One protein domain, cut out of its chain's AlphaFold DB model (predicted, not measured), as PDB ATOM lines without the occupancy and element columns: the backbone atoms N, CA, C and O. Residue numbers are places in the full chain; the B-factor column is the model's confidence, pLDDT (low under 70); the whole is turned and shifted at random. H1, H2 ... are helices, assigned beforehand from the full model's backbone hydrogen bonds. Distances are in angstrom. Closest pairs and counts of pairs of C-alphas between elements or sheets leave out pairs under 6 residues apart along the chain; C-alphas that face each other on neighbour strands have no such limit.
ATOM      1  N   ASP A   4     -49.039  23.840 -33.699       82.12
ATOM      2  CA  ASP A   4     -50.064  23.472 -32.727       82.12
ATOM      3  C   ASP A   4     -49.969  22.014 -32.250       82.12
ATOM      4  O   ASP A   4     -49.869  21.775 -31.050       82.12
ATOM      5  N   ALA A   5     -49.884  21.059 -33.180       85.19
ATOM      6  CA  ALA A   5     -49.794  19.638 -32.849       85.19
ATOM      7  C   ALA A   5     -48.478  19.274 -32.139       85.19
ATOM      8  O   ALA A   5     -48.457  18.386 -31.291       85.19
ATOM      9  N   ALA A   6     -47.375  19.955 -32.473       85.00
ATOM     10  CA  ALA A   6     -46.098  19.754 -31.791       85.00
ATOM     11  C   ALA A   6     -46.161  20.229 -30.328       85.00
ATOM     12  O   ALA A   6     -45.677  19.534 -29.432       85.00
ATOM     13  N   TRP A   7     -46.798  21.377 -30.082       84.50
ATOM     14  CA  TRP A   7     -46.985  21.909 -28.733       84.50
ATOM     15  C   TRP A   7     -47.983  21.112 -27.902       84.50
ATOM     16  O   TRP A   7     -47.727  20.900 -26.719       84.50
ATOM     17  N   ASP A   8     -49.080  20.646 -28.499       85.75
ATOM     18  CA  ASP A   8     -50.061  19.796 -27.815       85.75
ATOM     19  C   ASP A   8     -49.420  18.483 -27.344       85.75
ATOM     20  O   ASP A   8     -49.537  18.109 -26.177       85.75
ATOM     21  N   TYR A   9     -48.614  17.856 -28.209       87.75
ATOM     22  CA  TYR A   9     -47.846  16.666 -27.856       87.75
ATOM     23  C   TYR A   9     -46.823  16.941 -26.745       87.75
ATOM     24  O   TYR A   9     -46.760  16.196 -25.765       87.75
ATOM     25  N   ALA A  10     -46.047  18.026 -26.858       84.94
ATOM     26  CA  ALA A  10     -45.064  18.397 -25.845       84.94
ATOM     27  C   ALA A  10     -45.728  18.649 -24.482       84.94
ATOM     28  O   ALA A  10     -45.288  18.073 -23.491       84.94
ATOM     29  N   ILE A  11     -46.813  19.435 -24.431       85.31
ATOM     30  CA  ILE A  11     -47.579  19.681 -23.200       85.31
ATOM     31  C   ILE A  11     -48.192  18.391 -22.654       85.31
ATOM     32  O   ILE A  11     -48.199  18.183 -21.439       85.31
ATOM     33  N   GLY A  12     -48.678  17.513 -23.528       86.44
ATOM     34  CA  GLY A  12     -49.161  16.190 -23.151       86.44
ATOM     35  C   GLY A  12     -48.097  15.383 -22.409       86.44
ATOM     36  O   GLY A  12     -48.391  14.835 -21.349       86.44
ATOM     37  N   MET A  13     -46.857  15.372 -22.906       85.75
ATOM     38  CA  MET A  13     -45.746  14.666 -22.261       85.75
ATOM     39  C   MET A  13     -45.423  15.227 -20.871       85.75
ATOM     40  O   MET A  13     -45.471  14.474 -19.903       85.75
ATOM     41  N   ILE A  14     -45.188  16.540 -20.730       83.38
ATOM     42  CA  ILE A  14     -44.890  17.126 -19.403       83.38
ATOM     43  C   ILE A  14     -46.046  16.942 -18.412       83.38
ATOM     44  O   ILE A  14     -45.801  16.695 -17.234       83.38
ATOM     45  N   LYS A  15     -47.303  16.973 -18.875       84.12
ATOM     46  CA  LYS A  15     -48.463  16.712 -18.013       84.12
ATOM     47  C   LYS A  15     -48.509  15.263 -17.520       84.12
ATOM     48  O   LYS A  15     -48.897  15.037 -16.376       84.12
ATOM     49  N   VAL A  16     -48.122  14.295 -18.355       84.56
ATOM     50  CA  VAL A  16     -47.978  12.884 -17.951       84.56
ATOM     51  C   VAL A  16     -46.892  12.731 -16.883       84.56
ATOM     52  O   VAL A  16     -47.088  11.973 -15.936       84.56
ATOM     53  N   ASP A  17     -45.813  13.512 -16.969       80.56
ATOM     54  CA  ASP A  17     -44.771  13.606 -15.936       80.56
ATOM     55  C   ASP A  17     -45.204  14.392 -14.675       80.56
ATOM     56  O   ASP A  17     -44.428  14.536 -13.730       80.56
ATOM     57  N   GLY A  18     -46.440  14.906 -14.620       81.06
ATOM     58  CA  GLY A  18     -46.951  15.702 -13.494       81.06
ATOM     59  C   GLY A  18     -46.406  17.133 -13.441       81.06
ATOM     60  O   GLY A  18     -46.573  17.822 -12.434       81.06
ATOM     61  N   LEU A  19     -45.761  17.592 -14.515       78.69
ATOM     62  CA  LEU A  19     -45.243  18.944 -14.665       78.69
ATOM     63  C   LEU A  19     -46.230  19.784 -15.471       78.69
ATOM     64  O   LEU A  19     -46.563  19.487 -16.619       78.69
ATOM     65  N   GLU A  20     -46.690  20.880 -14.879       78.19
ATOM     66  CA  GLU A  20     -47.567  21.810 -15.574       78.19
ATOM     67  C   GLU A  20     -46.753  22.927 -16.242       78.19
ATOM     68  O   GLU A  20     -45.905  23.549 -15.595       78.19
ATOM     69  N   PRO A  21     -47.006  23.232 -17.529       74.00
ATOM     70  CA  PRO A  21     -46.414  24.403 -18.157       74.00
ATOM     71  C   PRO A  21     -46.902  25.672 -17.451       74.00
ATOM     72  O   PRO A  21     -48.103  25.867 -17.236       74.00
ATOM     73  N   THR A  22     -45.960  26.553 -17.116       81.44
ATOM     74  CA  THR A  22     -46.242  27.834 -16.459       81.44
ATOM     75  C   THR A  22     -47.050  28.766 -17.365       81.44
ATOM     76  O   THR A  22     -47.058  28.628 -18.589       81.44
ATOM     77  N   GLU A  23     -47.723  29.756 -16.776       81.25
ATOM     78  CA  GLU A  23     -48.497  30.742 -17.544       81.25
ATOM     79  C   GLU A  23     -47.647  31.502 -18.573       81.25
ATOM     80  O   GLU A  23     -48.114  31.752 -19.682       81.25
ATOM     81  N   ASP A  24     -46.386  31.814 -18.248       77.94
ATOM     82  CA  ASP A  24     -45.439  32.417 -19.197       77.94
ATOM     83  C   ASP A  24     -45.217  31.522 -20.424       77.94
ATOM     84  O   ASP A  24     -45.178  32.002 -21.554       77.94
ATOM     85  N   PHE A  25     -45.105  30.210 -20.206       79.81
ATOM     86  CA  PHE A  25     -44.885  29.237 -21.271       79.81
ATOM     87  C   PHE A  25     -46.119  29.107 -22.172       79.81
ATOM     88  O   PHE A  25     -45.992  29.062 -23.391       79.81
ATOM     89  N   LYS A  26     -47.328  29.136 -21.594       83.44
ATOM     90  CA  LYS A  26     -48.588  29.137 -22.361       83.44
ATOM     91  C   LYS A  26     -48.720  30.385 -23.239       83.44
ATOM     92  O   LYS A  26     -48.981  30.254 -24.432       83.44
ATOM     93  N   LYS A  27     -48.457  31.572 -22.679       84.12
ATOM     94  CA  LYS A  27     -48.449  32.840 -23.435       84.12
ATOM     95  C   LYS A  27     -47.428  32.814 -24.565       84.12
ATOM     96  O   LYS A  27     -47.691  33.304 -25.658       84.12
ATOM     97  N   TYR A  28     -46.268  32.221 -24.309       81.31
ATOM     98  CA  TYR A  28     -45.244  32.074 -25.324       81.31
ATOM     99  C   TYR A  28     -45.698  31.186 -26.495       81.31
ATOM    100  O   TYR A  28     -45.511  31.563 -27.649       81.31
ATOM    101  N   ILE A  29     -46.333  30.044 -26.218       83.12
ATOM    102  CA  ILE A  29     -46.859  29.150 -27.262       83.12
ATOM    103  C   ILE A  29     -47.869  29.885 -28.147       83.12
ATOM    104  O   ILE A  29     -47.857  29.717 -29.365       83.12
ATOM    105  N   GLU A  30     -48.720  30.730 -27.563       85.19
ATOM    106  CA  GLU A  30     -49.635  31.572 -28.339       85.19
ATOM    107  C   GLU A  30     -48.889  32.588 -29.213       85.19
ATOM    108  O   GLU A  30     -49.243  32.758 -30.379       85.19
ATOM    109  N   LEU A  31     -47.834  33.227 -28.704       84.19
ATOM    110  CA  LEU A  31     -47.018  34.159 -29.488       84.19
ATOM    111  C   LEU A  31     -46.277  33.462 -30.639       84.19
ATOM    112  O   LEU A  31     -46.195  34.028 -31.731       84.19
ATOM    113  N   GLU A  32     -45.775  32.243 -30.428       83.12
ATOM    114  CA  GLU A  32     -45.125  31.440 -31.473       83.12
ATOM    115  C   GLU A  32     -46.135  30.988 -32.537       83.12
ATOM    116  O   GLU A  32     -45.880  31.133 -33.733       83.12
ATOM    117  N   LYS A  33     -47.334  30.548 -32.124       80.50
ATOM    118  CA  LYS A  33     -48.443  30.229 -33.043       80.50
ATOM    119  C   LYS A  33     -48.873  31.431 -33.886       80.50
ATOM    120  O   LYS A  33     -49.217  31.256 -35.051       80.50
ATOM    121  N   ASN A  34     -48.838  32.635 -33.313       83.62
ATOM    122  CA  ASN A  34     -49.132  33.885 -34.019       83.62
ATOM    123  C   ASN A  34     -47.940  34.419 -34.840       83.62
ATOM    124  O   ASN A  34     -48.071  35.447 -35.502       83.62
ATOM    125  N   GLY A  35     -46.774  33.761 -34.803       80.12
ATOM    126  CA  GLY A  35     -45.561  34.206 -35.501       80.12
ATOM    127  C   GLY A  35     -44.934  35.481 -34.924       80.12
ATOM    128  O   GLY A  35     -44.079  36.087 -35.565       80.12
ATOM    129  N   GLN A  36     -45.354  35.903 -33.727       80.12
ATOM    130  CA  GLN A  36     -44.836  37.086 -33.034       80.12
ATOM    131  C   GLN A  36     -43.601  36.777 -32.179       80.12
ATOM    132  O   GLN A  36     -42.850  37.692 -31.849       80.12
ATOM    133  N   ALA A  37     -43.382  35.507 -31.830       76.56
ATOM    134  CA  ALA A  37     -42.197  35.047 -31.117       76.56
ATOM    135  C   ALA A  37     -41.599  33.804 -31.792       76.56
ATOM    136  O   ALA A  37     -42.305  33.030 -32.429       76.56
ATOM    137  N   THR A  38     -40.286  33.618 -31.669       78.25
ATOM    138  CA  THR A  38     -39.559  32.457 -32.212       78.25
ATOM    139  C   THR A  38     -38.985  31.624 -31.090       78.25
ATOM    140  O   THR A  38     -38.675  32.170 -30.026       78.25
ATOM    141  N   THR A  39     -38.838  30.310 -31.293       75.62
ATOM    142  CA  THR A  39     -38.363  29.354 -30.266       75.62
ATOM    143  C   THR A  39     -37.033  29.784 -29.636       75.62
ATOM    144  O   THR A  39     -36.747  29.495 -28.475       75.62
ATOM    145  N   GLU A  40     -36.231  30.552 -30.378       80.38
ATOM    146  CA  GLU A  40     -35.006  31.197 -29.907       80.38
ATOM    147  C   GLU A  40     -35.229  32.238 -28.798       80.38
ATOM    148  O   GLU A  40     -34.430  32.313 -27.863       80.38
ATOM    149  N   ASP A  41     -36.301  33.024 -28.880       79.88
ATOM    150  CA  ASP A  41     -36.655  34.029 -27.876       79.88
ATOM    151  C   ASP A  41     -37.103  33.365 -26.568       79.88
ATOM    152  O   ASP A  41     -36.604  33.716 -25.498       79.88
ATOM    153  N   LEU A  42     -37.906  32.292 -26.651       76.75
ATOM    154  CA  LEU A  42     -38.202  31.446 -25.489       76.75
ATOM    155  C   LEU A  42     -36.936  30.841 -24.919       76.75
ATOM    156  O   LEU A  42     -36.750  30.870 -23.708       76.75
ATOM    157  N   LYS A  43     -36.052  30.302 -25.760       78.56
ATOM    158  CA  LYS A  43     -34.800  29.715 -25.285       78.56
ATOM    159  C   LYS A  43     -33.963  30.746 -24.532       78.56
ATOM    160  O   LYS A  43     -33.453  30.417 -23.469       78.56
ATOM    161  N   LYS A  44     -33.862  31.989 -25.016       83.25
ATOM    162  CA  LYS A  44     -33.179  33.090 -24.309       83.25
ATOM    163  C   LYS A  44     -33.897  33.492 -23.022       83.25
ATOM    164  O   LYS A  44     -33.235  33.736 -22.015       83.25
ATOM    165  N   TYR A  45     -35.227  33.552 -23.032       77.44
ATOM    166  CA  TYR A  45     -36.032  33.863 -21.851       77.44
ATOM    167  C   TYR A  45     -35.885  32.788 -20.768       77.44
ATOM    168  O   TYR A  45     -35.611  33.109 -19.611       77.44
ATOM    169  N   LEU A  46     -36.002  31.514 -21.144       76.69
ATOM    170  CA  LEU A  46     -35.799  30.367 -20.266       76.69
ATOM    171  C   LEU A  46     -34.351  30.284 -19.794       76.69
ATOM    172  O   LEU A  46     -34.144  30.092 -18.605       76.69
ATOM    173  N   ASP A  47     -33.361  30.490 -20.666       78.19
ATOM    174  CA  ASP A  47     -31.948  30.540 -20.272       78.19
ATOM    175  C   ASP A  47     -31.713  31.663 -19.262       78.19
ATOM    176  O   ASP A  47     -31.078  31.434 -18.248       78.19
ATOM    177  N   LYS A  48     -32.296  32.852 -19.442       79.25
ATOM    178  CA  LYS A  48     -32.171  33.953 -18.475       79.25
ATOM    179  C   LYS A  48     -32.885  33.673 -17.148       79.25
ATOM    180  O   LYS A  48     -32.385  34.075 -16.101       79.25
ATOM    181  N   LYS A  49     -34.059  33.039 -17.187       72.31
ATOM    182  CA  LYS A  49     -34.907  32.776 -16.010       72.31
ATOM    183  C   LYS A  49     -34.436  31.564 -15.204       72.31
ATOM    184  O   LYS A  49     -34.474  31.599 -13.980       72.31
ATOM    185  N   TYR A  50     -33.988  30.520 -15.895       69.19
ATOM    186  CA  TYR A  50     -33.547  29.243 -15.336       69.19
ATOM    187  C   TYR A  50     -32.032  29.028 -15.405       69.19
ATOM    188  O   TYR A  50     -31.571  28.001 -14.909       69.19
ATOM    189  N   LYS A  51     -31.229  30.000 -15.876       62.34
ATOM    190  CA  LYS A  51     -29.864  30.203 -15.352       62.34
ATOM    191  C   LYS A  51     -29.962  30.578 -13.880       62.34
ATOM    192  O   LYS A  51     -29.689  31.695 -13.444       62.34
TER     193      LYS A  51
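What this domain is: This is residues 4 to 51 of the 56 residues of an uncharacterized protein of Lachnospiraceae bacterium 3-1 (UniProt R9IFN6). Three helices follow one another in a loose open zigzag, H2 between H1 and H3 and running opposite ways to both; seen end on, their centres make an L with H2 at the corner. Residues 13 to 18, of which 13 to 16 belong to H1, stick out. The printed part has 48 residues and is all helix, with three named helices, H1, H2 and H3 in that order, and no named strand. It is only just compact, close to loose, with a radius of gyration of the C-alphas of 11.0 A and spans of 27 by 26 by 15 A.

How they stand to each other: H1, residues 4 to 16, is close to but not clearly touching H2, residues 23 to 33, at a shallow tilt of 23 degrees, opposite ways; their closest C-alphas, Asp 4 and Lys 33, are 7.0 A apart. H2 and H3, residues 39 to 50, are close but not clearly touching at a shallow tilt of 14 degrees, opposite ways; their closest C-alphas, Tyr 28 and Leu 42, are 7.1 A apart. H1 and H3 are apart. In H1, H2 and H3 every O i to N i+4 pair is within hydrogen-bond range.

Where its parts are: H1 begins at C-alpha 4 (-50.064, 23.472, -32.727) and is 18.3 A long. H2 is 15.5 A long. H3, 15.7 A long, ends at C-alpha 50 (-33.547, 29.243, -15.336).

The domain as a whole: The farthest C-alphas, Asp 17 and Gln 36, are 29.0 A apart. The printed part has no cut; the link H1 to H2 is short, H2 to H3 tight. Residues 50 to 51 have pLDDT under 70.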